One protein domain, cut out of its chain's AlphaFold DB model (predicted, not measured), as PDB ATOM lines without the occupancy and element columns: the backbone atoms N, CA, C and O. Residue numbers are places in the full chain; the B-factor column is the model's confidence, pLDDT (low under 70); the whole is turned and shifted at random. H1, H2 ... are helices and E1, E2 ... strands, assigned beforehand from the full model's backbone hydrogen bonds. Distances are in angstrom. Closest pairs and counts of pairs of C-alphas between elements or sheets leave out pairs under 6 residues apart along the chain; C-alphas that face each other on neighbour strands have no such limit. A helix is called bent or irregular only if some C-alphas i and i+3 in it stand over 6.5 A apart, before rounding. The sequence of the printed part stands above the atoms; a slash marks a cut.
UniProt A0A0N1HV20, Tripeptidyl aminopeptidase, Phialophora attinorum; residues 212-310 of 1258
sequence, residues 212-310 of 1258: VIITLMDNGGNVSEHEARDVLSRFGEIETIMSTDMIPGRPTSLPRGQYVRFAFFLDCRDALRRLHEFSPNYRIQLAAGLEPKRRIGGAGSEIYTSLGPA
ATOM      1  N   VAL A 212     -16.603  31.133  13.498       91.06
ATOM      2  CA  VAL A 212     -16.854  30.282  14.667       91.06
ATOM      3  C   VAL A 212     -17.968  29.279  14.381       91.06
ATOM      4  O   VAL A 212     -18.801  29.510  13.509       91.06
ATOM      5  N   ILE A 213     -18.021  28.183  15.135       90.25
ATOM      6  CA  ILE A 213     -19.203  27.314  15.222       90.25
ATOM      7  C   ILE A 213     -19.872  27.559  16.573       90.25
ATOM      8  O   ILE A 213     -19.207  27.414  17.599       90.25
ATOM      9  N   ILE A 214     -21.160  27.919  16.574       90.56
ATOM     10  CA  ILE A 214     -21.987  28.078  17.781       90.56
ATOM     11  C   ILE A 214     -22.878  26.860  18.015       90.56
ATOM     12  O   ILE A 214     -23.628  26.446  17.128       90.56
ATOM     13  N   THR A 215     -22.826  26.323  19.235       88.50
ATOM     14  CA  THR A 215     -23.692  25.233  19.707       88.50
ATOM     15  C   THR A 215     -24.226  25.535  21.103       88.50
ATOM     16  O   THR A 215     -23.688  26.379  21.822       88.50
ATOM     17  N   LEU A 216     -25.256  24.802  21.526       84.12
ATOM     18  CA  LEU A 216     -25.623  24.746  22.940       84.12
ATOM     19  C   LEU A 216     -24.535  24.016  23.750       84.12
ATOM     20  O   LEU A 216     -23.761  23.220  23.208       84.12
ATOM     21  N   MET A 217     -24.477  24.308  25.049       78.12
ATOM     22  CA  MET A 217     -23.556  23.673  26.001       78.12
ATOM     23  C   MET A 217     -23.864  22.186  26.221       78.12
ATOM     24  O   MET A 217     -22.942  21.386  26.367       78.12
ATOM     25  N   ASP A 218     -25.145  21.815  26.179       69.94
ATOM     26  CA  ASP A 218     -25.655  20.508  26.617       69.94
ATOM     27  C   ASP A 218     -25.561  19.404  25.538       69.94
ATOM     28  O   ASP A 218     -26.249  18.390  25.617       69.94
ATOM     29  N   ASN A 219     -24.727  19.605  24.508       57.19
ATOM     30  CA  ASN A 219     -24.421  18.707  23.375       57.19
ATOM     31  C   ASN A 219     -25.586  18.214  22.478       57.19
ATOM     32  O   ASN A 219     -25.308  17.815  21.350       57.19
ATOM     33  N   GLY A 220     -26.851  18.232  22.913       54.78
ATOM     34  CA  GLY A 220     -27.962  17.568  22.207       54.78
ATOM     35  C   GLY A 220     -28.901  18.450  21.368       54.78
ATOM     36  O   GLY A 220     -29.658  17.922  20.557       54.78
ATOM     37  N   GLY A 221     -28.900  19.775  21.553       61.22
ATOM     38  CA  GLY A 221     -29.840  20.682  20.875       61.22
ATOM     39  C   GLY A 221     -29.220  21.438  19.694       61.22
ATOM     40  O   GLY A 221     -28.128  21.991  19.817       61.22
ATOM     41  N   ASN A 222     -29.932  21.498  18.565       71.19
ATOM     42  CA  ASN A 222     -29.511  22.270  17.393       71.19
ATOM     43  C   ASN A 222     -29.811  23.767  17.584       71.19
ATOM     44  O   ASN A 222     -30.932  24.125  17.937       71.19
ATOM     45  N   VAL A 223     -28.833  24.632  17.305       84.62
ATOM     46  CA  VAL A 223     -29.011  26.094  17.300       84.62
ATOM     47  C   VAL A 223     -29.550  26.516  15.934       84.62
ATOM     48  O   VAL A 223     -28.935  26.198  14.915       84.62
ATOM     49  N   SER A 224     -30.666  27.242  15.879       87.81
ATOM     50  CA  SER A 224     -31.184  27.789  14.617       87.81
ATOM     51  C   SER A 224     -30.360  28.981  14.112       87.81
ATOM     52  O   SER A 224     -29.673  29.657  14.880       87.81
ATOM     53  N   GLU A 225     -30.463  29.300  12.815       87.19
ATOM     54  CA  GLU A 225     -29.849  30.513  12.247       87.19
ATOM     55  C   GLU A 225     -30.296  31.781  13.000       87.19
ATOM     56  O   GLU A 225     -29.499  32.687  13.238       87.19
ATOM     57  N   HIS A 226     -31.567  31.835  13.414       87.06
ATOM     58  CA  HIS A 226     -32.135  32.991  14.102       87.06
ATOM     59  C   HIS A 226     -31.543  33.181  15.506       87.06
ATOM     60  O   HIS A 226     -31.107  34.285  15.825       87.06
ATOM     61  N   GLU A 227     -31.448  32.113  16.304       88.31
ATOM     62  CA  GLU A 227     -30.821  32.152  17.636       88.31
ATOM     63  C   GLU A 227     -29.330  32.494  17.541       88.31
ATOM     64  O   GLU A 227     -28.843  33.352  18.274       88.31
ATOM     65  N   ALA A 228     -28.610  31.889  16.593       90.81
ATOM     66  CA  ALA A 228     -27.204  32.198  16.355       90.81
ATOM     67  C   ALA A 228     -26.987  33.672  15.967       90.81
ATOM     68  O   ALA A 228     -26.037  34.293  16.447       90.81
ATOM     69  N   ARG A 229     -27.871  34.259  15.143       92.62
ATOM     70  CA  ARG A 229     -27.830  35.694  14.815       92.62
ATOM     71  C   ARG A 229     -28.165  36.578  16.018       92.62
ATOM     72  O   ARG A 229     -27.438  37.542  16.244       92.62
ATOM     73  N   ASP A 230     -29.212  36.279  16.783       89.06
ATOM     74  CA  ASP A 230     -29.608  37.069  17.964       89.06
ATOM     75  C   ASP A 230     -28.490  37.097  19.024       89.06
ATOM     76  O   ASP A 230     -28.086  38.157  19.503       89.06
ATOM     77  N   VAL A 231     -27.892  35.932  19.290       90.44
ATOM     78  CA  VAL A 231     -26.785  35.774  20.237       90.44
ATOM     79  C   VAL A 231     -25.501  36.465  19.757       90.44
ATOM     80  O   VAL A 231     -24.863  37.173  20.541       90.44
ATOM     81  N   LEU A 232     -25.096  36.277  18.492       93.62
ATOM     82  CA  LEU A 232     -23.772  36.711  18.021       93.62
ATOM     83  C   LEU A 232     -23.723  38.109  17.395       93.62
ATOM     84  O   LEU A 232     -22.677  38.752  17.482       93.62
ATOM     85  N   SER A 233     -24.822  38.636  16.842       90.00
ATOM     86  CA  SER A 233     -24.856  39.995  16.256       90.00
ATOM     87  C   SER A 233     -24.471  41.095  17.254       90.00
ATOM     88  O   SER A 233     -23.949  42.142  16.878       90.00
ATOM     89  N   ARG A 234     -24.641  40.828  18.555       88.50
ATOM     90  CA  ARG A 234     -24.214  41.701  19.657       88.50
ATOM     91  C   ARG A 234     -22.697  41.918  19.742       88.50
ATOM     92  O   ARG A 234     -22.275  42.864  20.403       88.50
ATOM     93  N   PHE A 235     -21.884  41.073  19.103       90.75
ATOM     94  CA  PHE A 235     -20.424  41.219  19.055       90.75
ATOM     95  C   PHE A 235     -19.919  41.882  17.769       90.75
ATOM     96  O   PHE A 235     -18.782  42.353  17.765       90.75
ATOM     97  N   GLY A 236     -20.746  41.968  16.723       88.25
ATOM     98  CA  GLY A 236     -20.423  42.581  15.434       88.25
ATOM     99  C   GLY A 236     -21.319  42.084  14.300       88.25
ATOM    100  O   GLY A 236     -22.109  41.155  14.477       88.25
ATOM    101  N   GLU A 237     -21.194  42.689  13.119       88.50
ATOM    102  CA  GLU A 237     -21.979  42.287  11.946       88.50
ATOM    103  C   GLU A 237     -21.559  40.900  11.421       88.50
ATOM    104  O   GLU A 237     -20.378  40.541  11.410       88.50
ATOM    105  N   ILE A 238     -22.539  40.108  10.977       90.25
ATOM    106  CA  ILE A 238     -22.352  38.731  10.492       90.25
ATOM    107  C   ILE A 238     -22.360  38.740   8.959       90.25
ATOM    108  O   ILE A 238     -23.400  38.977   8.346       90.25
ATOM    109  N   GLU A 239     -21.213  38.436   8.346       84.88
ATOM    110  CA  GLU A 239     -21.035  38.338   6.889       84.88
ATOM    111  C   GLU A 239     -21.692  37.072   6.322       84.88
ATOM    112  O   GLU A 239     -22.216  37.059   5.210       84.88
ATOM    113  N   THR A 240     -21.622  35.955   7.049       85.56
ATOM    114  CA  THR A 240     -22.121  34.660   6.566       85.56
ATOM    115  C   THR A 240     -22.546  33.784   7.736       85.56
ATOM    116  O   THR A 240     -21.866  33.742   8.759       85.56
ATOM    117  N   ILE A 241     -23.647  33.054   7.580       88.19
ATOM    118  CA  ILE A 241     -24.073  32.002   8.506       88.19
ATOM    119  C   ILE A 241     -24.631  30.818   7.712       88.19
ATOM    120  O   ILE A 241     -25.271  31.015   6.680       88.19
ATOM    121  N   MET A 242     -24.329  29.600   8.157       85.00
ATOM    122  CA  MET A 242     -24.730  28.341   7.523       85.00
ATOM    123  C   MET A 242     -24.857  27.245   8.586       85.00
ATOM    124  O   MET A 242     -24.055  27.218   9.521       85.00
ATOM    125  N   SER A 243     -25.769  26.279   8.411       84.25
ATOM    126  CA  SER A 243     -25.728  25.082   9.262       84.25
ATOM    127  C   SER A 243     -24.427  24.317   9.027       84.25
ATOM    128  O   SER A 243     -24.001  24.135   7.885       84.25
ATOM    129  N   THR A 244     -23.830  23.797  10.097       80.81
ATOM    130  CA  THR A 244     -22.722  22.831  10.009       80.81
ATOM    131  C   THR A 244     -23.118  21.539   9.286       80.81
ATOM    132  O   THR A 244     -22.241  20.847   8.784       80.81
ATOM    133  N   ASP A 245     -24.416  21.237   9.147       79.19
ATOM    134  CA  ASP A 245     -24.905  20.125   8.312       79.19
ATOM    135  C   ASP A 245     -24.586  20.323   6.812       79.19
ATOM    136  O   ASP A 245     -24.633  19.370   6.041       79.19
ATOM    137  N   MET A 246     -24.212  21.539   6.388       73.75
ATOM    138  CA  MET A 246     -23.722  21.830   5.032       73.75
ATOM    139  C   MET A 246     -22.260  21.394   4.802       73.75
ATOM    140  O   MET A 246     -21.727  21.632   3.717       73.75
ATOM    141  N   ILE A 247     -21.581  20.807   5.797       69.94
ATOM    142  CA  ILE A 247     -20.265  20.170   5.630       69.94
ATOM    143  C   ILE A 247     -20.498  18.751   5.064       69.94
ATOM    144  O   ILE A 247     -21.062  17.917   5.775       69.94
ATOM    145  N   PRO A 248     -20.084  18.438   3.818       57.47
ATOM    146  CA  PRO A 248     -20.232  17.096   3.258       57.47
ATOM    147  C   PRO A 248     -19.401  16.101   4.069       57.47
ATOM    148  O   PRO A 248     -18.204  16.322   4.244       57.47
ATOM    149  N   GLY A 249     -20.034  15.039   4.574       56.31
ATOM    150  CA  GLY A 249     -19.378  14.077   5.466       56.31
ATOM    151  C   GLY A 249     -18.868  14.716   6.763       56.31
ATOM    152  O   GLY A 249     -17.730  14.463   7.147       56.31
ATOM    153  N   ARG A 250     -19.656  15.602   7.405       64.06
ATOM    154  CA  ARG A 250     -19.256  16.273   8.657       64.06
ATOM    155  C   ARG A 250     -18.773  15.243   9.698       64.06
ATOM    156  O   ARG A 250     -19.605  14.462  10.157       64.06
ATOM    157  N   PRO A 251     -17.507  15.316  10.153       56.59
ATOM    158  CA  PRO A 251     -17.005  14.489  11.247       56.59
ATOM    159  C   PRO A 251     -17.894  14.565  12.491       56.59
ATOM    160  O   PRO A 251     -18.352  15.647  12.867       56.59
ATOM    161  N   THR A 252     -18.088  13.440  13.178       54.88
ATOM    162  CA  THR A 252     -18.877  13.355  14.424       54.88
ATOM    163  C   THR A 252     -18.322  14.238  15.549       54.88
ATOM    164  O   THR A 252     -19.071  14.685  16.417       54.88
ATOM    165  N   SER A 253     -17.029  14.571  15.493       53.72
ATOM    166  CA  SER A 253     -16.344  15.521  16.379       53.72
ATOM    167  C   SER A 253     -16.729  16.996  16.167       53.72
ATOM    168  O   SER A 253     -16.437  17.827  17.028       53.72
ATOM    169  N   LEU A 254     -17.395  17.348  15.058       63.12
ATOM    170  CA  LEU A 254     -17.898  18.698  14.787       63.12
ATOM    171  C   LEU A 254     -19.375  18.809  15.217       63.12
ATOM    172  O   LEU A 254     -20.260  18.289  14.531       63.12
ATOM    173  N   PRO A 255     -19.678  19.483  16.344       67.31
ATOM    174  CA  PRO A 255     -21.001  19.427  16.957       67.31
ATOM    175  C   PRO A 255     -22.069  20.180  16.146       67.31
ATOM    176  O   PRO A 255     -21.793  21.203  15.515       67.31
ATOM    177  N   ARG A 256     -23.316  19.685  16.194       77.12
ATOM    178  CA  ARG A 256     -24.467  20.267  15.480       77.12
ATOM    179  C   ARG A 256     -24.753  21.698  15.956       77.12
ATOM    180  O   ARG A 256     -24.871  21.962  17.152       77.12
ATOM    181  N   GLY A 257     -24.875  22.612  14.998       86.94
ATOM    182  CA  GLY A 257     -25.062  24.046  15.216       86.94
ATOM    183  C   GLY A 257     -24.700  24.866  13.977       86.94
ATOM    184  O   GLY A 257     -24.611  24.322  12.872       86.94
ATOM    185  N   GLN A 258     -24.474  26.170  14.145       90.62
ATOM    186  CA  GLN A 258     -24.261  27.106  13.031       90.62
ATOM    187  C   GLN A 258     -22.787  27.504  12.885       90.62
ATOM    188  O   GLN A 258     -22.157  27.912  13.858       90.62
ATOM    189  N   TYR A 259     -22.259  27.453  11.662       90.62
ATOM    190  CA  TYR A 259     -21.046  28.166  11.256       90.62
ATOM    191  C   TYR A 259     -21.398  29.645  11.065       90.62
ATOM    192  O   TYR A 259     -22.328  29.954  10.322       90.62
ATOM    193  N   VAL A 260     -20.665  30.556  11.703       91.56
ATOM    194  CA  VAL A 260     -20.925  32.004  11.695       91.56
ATOM    195  C   VAL A 260     -19.624  32.758  11.447       91.56
ATOM    196  O   VAL A 260     -18.680  32.634  12.224       91.56
ATOM    197  N   ARG A 261     -19.572  33.560  10.379       90.00
ATOM    198  CA  ARG A 261     -18.423  34.395  10.008       90.00
ATOM    199  C   ARG A 261     -18.754  35.874  10.199       90.00
ATOM    200  O   ARG A 261     -19.675  36.394   9.570       90.00
ATOM    201  N   PHE A 262     -17.998  36.546  11.061       91.31
ATOM    202  CA  PHE A 262     -18.115  37.980  11.342       91.31
ATOM    203  C   PHE A 262     -17.467  38.819  10.242       91.31
ATOM    204  O   PHE A 262     -16.431  38.431   9.707       91.31
ATOM    205  N   ALA A 263     -18.013  39.998   9.945       87.25
ATOM    206  CA  ALA A 263     -17.424  40.934   8.989       87.25
ATOM    207  C   ALA A 263     -15.993  41.350   9.388       87.25
ATOM    208  O   ALA A 263     -15.083  41.313   8.559       87.25
ATOM    209  N   PHE A 264     -15.767  41.649  10.672       88.06
ATOM    210  CA  PHE A 264     -14.478  42.118  11.192       88.06
ATOM    211  C   PHE A 264     -13.808  41.108  12.139       88.06
ATOM    212  O   PHE A 264     -14.460  40.358  12.865       88.06
ATOM    213  N   PHE A 265     -12.472  41.108  12.169       87.62
ATOM    214  CA  PHE A 265     -11.683  40.136  12.938       87.62
ATOM    215  C   PHE A 265     -11.774  40.350  14.458       87.62
ATOM    216  O   PHE A 265     -11.872  39.386  15.220       87.62
ATOM    217  N   LEU A 266     -11.800  41.605  14.923       88.06
ATOM    218  CA  LEU A 266     -11.923  41.885  16.362       88.06
ATOM    219  C   LEU A 266     -13.303  41.520  16.934       88.06
ATOM    220  O   LEU A 266     -13.411  41.302  18.138       88.06
ATOM    221  N   ASP A 267     -14.333  41.416  16.095       91.44
ATOM    222  CA  ASP A 267     -15.689  41.049  16.513       91.44
ATOM    223  C   ASP A 267     -15.783  39.540  16.793       91.44
ATOM    224  O   ASP A 267     -16.233  39.141  17.867       91.44
ATOM    225  N   CYS A 268     -15.209  38.713  15.906       91.56
ATOM    226  CA  CYS A 268     -14.978  37.280  16.132       91.56
ATOM    227  C   CYS A 268     -14.198  37.026  17.437       91.56
ATOM    228  O   CYS A 268     -14.630  36.265  18.306       91.56
ATOM    229  N   ARG A 269     -13.071  37.730  17.617       88.38
ATOM    230  CA  ARG A 269     -12.224  37.644  18.819       88.38
ATOM    231  C   ARG A 269     -12.979  38.019  20.100       88.38
ATOM    232  O   ARG A 269     -12.793  37.377  21.135       88.38
ATOM    233  N   ASP A 270     -13.787  39.075  20.057       89.44
ATOM    234  CA  ASP A 270     -14.535  39.540  21.225       89.44
ATOM    235  C   ASP A 270     -15.681  38.590  21.581       89.44
ATOM    236  O   ASP A 270     -15.896  38.344  22.768       89.44
ATOM    237  N   ALA A 271     -16.355  38.004  20.585       91.31
ATOM    238  CA  ALA A 271     -17.318  36.930  20.806       91.31
ATOM    239  C   ALA A 271     -16.650  35.752  21.532       91.31
ATOM    240  O   ALA A 271     -17.083  35.390  22.626       91.31
ATOM    241  N   LEU A 272     -15.558  35.207  20.976       89.62
ATOM    242  CA  LEU A 272     -14.828  34.053  21.534       89.62
ATOM    243  C   LEU A 272     -14.418  34.253  22.997       89.62
ATOM    244  O   LEU A 272     -14.488  33.321  23.794       89.62
ATOM    245  N   ARG A 273     -14.026  35.476  23.367       87.88
ATOM    246  CA  ARG A 273     -13.654  35.816  24.747       87.88
ATOM    247  C   ARG A 273     -14.863  35.990  25.668       87.88
ATOM    248  O   ARG A 273     -14.794  35.588  26.826       87.88
ATOM    249  N   ARG A 274     -15.951  36.602  25.186       88.94
ATOM    250  CA  ARG A 274     -16.995  37.188  26.047       88.94
ATOM    251  C   ARG A 274     -18.389  36.572  25.915       88.94
ATOM    252  O   ARG A 274     -19.263  36.950  26.687       88.94
ATOM    253  N   LEU A 275     -18.629  35.616  25.011       89.56
ATOM    254  CA  LEU A 275     -19.954  34.989  24.850       89.56
ATOM    255  C   LEU A 275     -20.513  34.450  26.178       89.56
ATOM    256  O   LEU A 275     -21.679  34.676  26.502       89.56
ATOM    257  N   HIS A 276     -19.656  33.808  26.973       83.00
ATOM    258  CA  HIS A 276     -20.012  33.221  28.264       83.00
ATOM    259  C   HIS A 276     -20.531  34.248  29.297       83.00
ATOM    260  O   HIS A 276     -21.322  33.881  30.161       83.00
ATOM    261  N   GLU A 277     -20.133  35.524  29.198       86.12
ATOM    262  CA  GLU A 277     -20.612  36.609  30.072       86.12
ATOM    263  C   GLU A 277     -22.090  36.947  29.824       86.12
ATOM    264  O   GLU A 277     -22.774  37.476  30.700       86.12
ATOM    265  N   PHE A 278     -22.575  36.678  28.609       82.69
ATOM    266  CA  PHE A 278     -23.846  37.186  28.098       82.69
ATOM    267  C   PHE A 278     -24.866  36.102  27.746       82.69
ATOM    268  O   PHE A 278     -26.068  36.367  27.736       82.69
ATOM    269  N   SER A 279     -24.405  34.911  27.376       85.69
ATOM    270  CA  SER A 279     -25.242  33.849  26.813       85.69
ATOM    271  C   SER A 279     -24.709  32.473  27.240       85.69
ATOM    272  O   SER A 279     -24.325  31.674  26.390       85.69
ATOM    273  N   PRO A 280     -24.674  32.175  28.557       83.06
ATOM    274  CA  PRO A 280     -23.942  31.035  29.131       83.06
ATOM    275  C   PRO A 280     -24.461  29.648  28.718       83.06
ATOM    276  O   PRO A 280     -23.790  28.652  28.972       83.06
ATOM    277  N   ASN A 281     -25.630  29.569  28.077       86.19
ATOM    278  CA  ASN A 281     -26.184  28.330  27.525       86.19
ATOM    279  C   ASN A 281     -25.531  27.936  26.184       86.19
ATOM    280  O   ASN A 281     -25.741  26.822  25.704       86.19
ATOM    281  N   TYR A 282     -24.761  28.841  25.573       88.75
ATOM    282  CA  TYR A 282     -24.103  28.663  24.282       88.75
ATOM    283  C   TYR A 282     -22.584  28.645  24.441       88.75
ATOM    284  O   TYR A 282     -22.015  29.386  25.244       88.75
ATOM    285  N   ARG A 283     -21.921  27.855  23.598       87.75
ATOM    286  CA  ARG A 283     -20.471  27.898  23.389       87.75
ATOM    287  C   ARG A 283     -20.156  28.204  21.934       87.75
ATOM    288  O   ARG A 283     -20.944  27.894  21.042       87.75
ATOM    289  N   ILE A 284     -18.970  28.758  21.710       89.44
ATOM    290  CA  ILE A 284     -18.376  28.904  20.383       89.44
ATOM    291  C   ILE A 284     -16.955  28.363  20.372       89.44
ATOM    292  O   ILE A 284     -16.204  28.545  21.328       89.44
ATOM    293  N   GLN A 285     -16.599  27.732  19.259       87.06
ATOM    294  CA  GLN A 285     -15.243  27.299  18.933       87.06
ATOM    295  C   GLN A 285     -14.820  27.913  17.598       87.06
ATOM    296  O   GLN A 285     -15.671  28.204  16.756       87.06
ATOM    297  N   LEU A 286     -13.519  28.124  17.395       83.69
ATOM    298  CA  LEU A 286     -12.995  28.695  16.154       83.69
ATOM    299  C   LEU A 286     -13.212  27.722  14.982       83.69
ATOM    300  O   LEU A 286     -12.900  26.540  15.094       83.69
ATOM    301  N   ALA A 287     -13.725  28.209  13.852       79.38
ATOM    302  CA  ALA A 287     -13.975  27.404  12.653       79.38
ATOM    303  C   ALA A 287     -12.770  27.429  11.691       79.38
ATOM    304  O   ALA A 287     -12.924  27.664  10.491       79.38
ATOM    305  N   ALA A 288     -11.565  27.247  12.238       66.62
ATOM    306  CA  ALA A 288     -10.309  27.400  11.511       66.62
ATOM    307  C   ALA A 288     -10.251  26.491  10.269       66.62
ATOM    308  O   ALA A 288     -10.565  25.302  10.329       66.62
ATOM    309  N   GLY A 289      -9.863  27.060   9.126       62.72
ATOM    310  CA  GLY A 289      -9.728  26.342   7.852       62.72
ATOM    311  C   GLY A 289     -11.032  25.954   7.134       62.72
ATOM    312  O   GLY A 289     -10.949  25.463   6.007       62.72
ATOM    313  N   LEU A 290     -12.214  26.185   7.726       71.94
ATOM    314  CA  LEU A 290     -13.514  25.943   7.087       71.94
ATOM    315  C   LEU A 290     -14.004  27.187   6.333       71.94
ATOM    316  O   LEU A 290     -14.288  28.223   6.936       71.94
ATOM    317  N   GLU A 291     -14.184  27.054   5.017       70.62
ATOM    318  CA  GLU A 291     -14.684  28.126   4.147       70.62
ATOM    319  C   GLU A 291     -15.971  27.720   3.395       70.62
ATOM    320  O   GLU A 291     -16.110  26.565   2.968       70.62
ATOM    321  N   PRO A 292     -16.927  28.650   3.185       70.19
ATOM    322  CA  PRO A 292     -18.113  28.414   2.369       70.19
ATOM    323  C   PRO A 292     -17.788  28.315   0.869       70.19
ATOM    324  O   PRO A 292     -17.332  29.272   0.238       70.19
ATOM    325  N   LYS A 293     -18.096  27.171   0.252       67.06
ATOM    326  CA  LYS A 293     -17.941  26.941  -1.191       67.06
ATOM    327  C   LYS A 293     -19.079  27.634  -1.950       67.06
ATOM    328  O   LYS A 293     -20.234  27.210  -1.888       67.06
ATOM    329  N   ARG A 294     -18.747  28.718  -2.661       63.09
ATOM    330  CA  ARG A 294     -19.687  29.532  -3.454       63.09
ATOM    331  C   ARG A 294     -19.820  29.008  -4.890       63.09
ATOM    332  O   ARG A 294     -18.822  28.688  -5.535       63.09
ATOM    333  N   ARG A 295     -21.039  29.021  -5.435       49.53
ATOM    334  CA  ARG A 295     -21.322  29.041  -6.880       49.53
ATOM    335  C   ARG A 295     -22.144  30.282  -7.217       49.53
ATOM    336  O   ARG A 295     -23.007  30.674  -6.443       49.53
ATOM    337  N   ILE A 296     -21.920  30.861  -8.393       46.84
ATOM    338  CA  ILE A 296     -22.787  31.917  -8.925       46.84
ATOM    339  C   ILE A 296     -23.972  31.239  -9.625       46.84
ATOM    340  O   ILE A 296     -23.780  30.435 -10.540       46.84
ATOM    341  N   GLY A 297     -25.190  31.520  -9.165       44.78
ATOM    342  CA  GLY A 297     -26.432  31.040  -9.763       44.78
ATOM    343  C   GLY A 297     -26.758  31.744 -11.083       44.78
ATOM    344  O   GLY A 297     -26.193  32.785 -11.412       44.78
ATOM    345  N   GLY A 298     -27.727  31.213 -11.837       36.75
ATOM    346  CA  GLY A 298     -28.098  31.728 -13.168       36.75
ATOM    347  C   GLY A 298     -28.625  33.173 -13.217       36.75
ATOM    348  O   GLY A 298     -28.802  33.708 -14.305       36.75
ATOM    349  N   ALA A 299     -28.859  33.802 -12.060       38.84
ATOM    350  CA  ALA A 299     -29.261  35.205 -11.911       38.84
ATOM    351  C   ALA A 299     -28.166  36.096 -11.276       38.84
ATOM    352  O   ALA A 299     -28.446  37.231 -10.904       38.84
ATOM    353  N   GLY A 300     -26.938  35.591 -11.107       38.34
ATOM    354  CA  GLY A 300     -25.836  36.310 -10.452       38.34
ATOM    355  C   GLY A 300     -25.797  36.191  -8.921       38.34
ATOM    356  O   GLY A 300     -24.827  36.631  -8.313       38.34
ATOM    357  N   SER A 301     -26.802  35.570  -8.296       43.62
ATOM    358  CA  SER A 301     -26.841  35.319  -6.850       43.62
ATOM    359  C   SER A 301     -25.749  34.344  -6.392       43.62
ATOM    360  O   SER A 301     -25.490  33.332  -7.045       43.62
ATOM    361  N   GLU A 302     -25.126  34.616  -5.245       47.31
ATOM    362  CA  GLU A 302     -24.202  33.673  -4.613       47.31
ATOM    363  C   GLU A 302     -24.974  32.552  -3.910       47.31
ATOM    364  O   GLU A 302     -25.712  32.785  -2.955       47.31
ATOM    365  N   ILE A 303     -24.782  31.319  -4.372       57.84
ATOM    366  CA  ILE A 303     -25.336  30.110  -3.768       57.84
ATOM    367  C   ILE A 303     -24.202  29.386  -3.046       57.84
ATOM    368  O   ILE A 303     -23.260  28.887  -3.667       57.84
ATOM    369  N   TYR A 304     -24.299  29.317  -1.723       62.56
ATOM    370  CA  TYR A 304     -23.389  28.551  -0.877       62.56
ATOM    371  C   TYR A 304     -23.777  27.069  -0.928       62.56
ATOM    372  O   TYR A 304     -24.820  26.682  -0.410       62.56
ATOM    373  N   THR A 305     -22.968  26.238  -1.590       58.25
ATOM    374  CA  THR A 305     -23.324  24.828  -1.848       58.25
ATOM    375  C   THR A 305     -22.867  23.873  -0.753       58.25
ATOM    376  O   THR A 305     -23.411  22.781  -0.640       58.25
ATOM    377  N   SER A 306     -21.837  24.249   0.004       66.50
ATOM    378  CA  SER A 306     -21.247  23.436   1.072       66.50
ATOM    379  C   SER A 306     -20.247  24.247   1.898       66.50
ATOM    380  O   SER A 306     -19.765  25.288   1.456       66.50
ATOM    381  N   LEU A 307     -19.914  23.757   3.087       66.31
ATOM    382  CA  LEU A 307     -18.744  24.160   3.873       66.31
ATOM    383  C   LEU A 307     -17.637  23.112   3.699       66.31
ATOM    384  O   LEU A 307     -17.925  21.937   3.484       66.31
ATOM    385  N   GLY A 308     -16.365  23.497   3.804       62.38
ATOM    386  CA  GLY A 308     -15.282  22.513   3.848       62.38
ATOM    387  C   GLY A 308     -13.878  23.114   3.890       62.38
ATOM    388  O   GLY A 308     -13.738  24.338   3.856       62.38
ATOM    389  N   PRO A 309     -12.838  22.263   3.947       55.53
ATOM    390  CA  PRO A 309     -11.449  22.705   3.958       55.53
ATOM    391  C   PRO A 309     -11.056  23.398   2.647       55.53
ATOM    392  O   PRO A 309     -11.548  23.058   1.565       55.53
ATOM    393  N   ALA A 310     -10.121  24.344   2.746       49.19
ATOM    394  CA  ALA A 310      -9.656  25.177   1.633       49.19
ATOM    395  C   ALA A 310      -8.637  24.508   0.672       49.19
ATOM    396  O   ALA A 310      -8.161  25.165  -0.255       49.19
TER     397      ALA A 310
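This is residues 212 to 310 of the 1258 residues of the protein "Tripeptidyl aminopeptidase" of Phialophora attinorum (UniProt A0A0N1HV20). A strongly twisted wall of four strands, E2, E3, E1 and E4, has helices H1 and H2 over one face, and a separate two-stranded hairpin, E5 and E6, reaches away from it to one end of the longest axis. H1 and H2 meet at a corner, about perpendicular to each other, and a loop of residues 244 to 257 joins E2 to E3. The printed part has 99 residues, with two named helices and six named strands in the order E1, H1, E2, E3, H2, E4, E5, E6; the larger sheet has the order E2, E3, E1, E4 and the smaller one E5, E6, both antiparallel. The class is mixed, helices and strands, and the whole is compact, with a radius of gyration of the C-alphas of 13.5 A and spans of 44 by 29 by 23 A.

E1, residues 212 to 216, begins at C-alpha 212, at (-16.854, 30.282, 14.667). H1, residues 225 to 235, is 15.8 A long from first to last C-alpha; it is neither bent nor irregular, but only just: C-alphas 231 and 234 are 6.5 A apart. E2 is residues 238 to 243, and E3 is residues 258 to 262. H2, residues 265 to 278, begins at C-alpha 265, at (-11.683, 40.136, 12.938), and is 19.7 A long; it is irregular, with C-alphas 273 and 276 7.7 A apart. E4 is residues 282 to 286. E5, residues 290 to 296, is 19.4 A long. E6, residues 302 to 309, is 18.9 A long, bends by 65 degrees at residue 305 and ends at C-alpha 309, at (-11.449, 22.705, 3.958).

In the larger sheet E1 and E3 are inner strands, and E2 and E4 are edge strands. E1 and E4 are antiparallel at 155 degrees, with N 213 and O 285 2.9 A apart, within hydrogen-bond range. E3 and E1 are antiparallel at 138 degrees, with N 260 and O 212 2.8 A apart. E2 and E3 form a hairpin at 168 degrees, with N 261 and O 240 2.8 A apart. E1, H1, E2 and E3, H2, E4 are split strand-helix-strand units, two strands that run the same way with another strand between them in the sheet, each with a right-handed crossover. The arrangement has two layers, H1 and H2 on one face of the sheet. H1 has a height over the sheet of 7.7 A and lies only just over E3, with 3 of its C-alphas on that strand; at 31 degrees to E3 on the local plane, it runs only just slantwise to the strands. H2 has a height over the sheet of 8.4 A, lies over E3 and E4, and runs along the strands, at 27 degrees to E4 on the local plane. The closest C-alphas of H2 and E4, those of Leu 272 and Ile 284, are 6.4 A apart. H2 touches H1 with residues 267 to 271 alone, the closest C-alphas being those of Phe 235 and Asp 267, 5.4 A apart; their lines are about perpendicular, at 77 degrees. The O i to N i+4 pairs within hydrogen-bond range are 5 of 7 in H1 and 7 of 10 in H2. The hairpin E5 and E6 is antiparallel at 151 degrees, with N 293 and O 306 2.8 A apart. E2 and E6 are near each other, and so are E3 and E5, while E4 and E5 are apart.

The two C-alphas farthest apart, those of Glu 277 and Gly 298, are 44.2 A apart. The printed part has no cut. The link from E2 to E3, 14 residues, is long. The mean pLDDT of the printed part is 76.4; residues 218 to 221, 247 to 255, 288 to 289 and 293 to 310 are under 70.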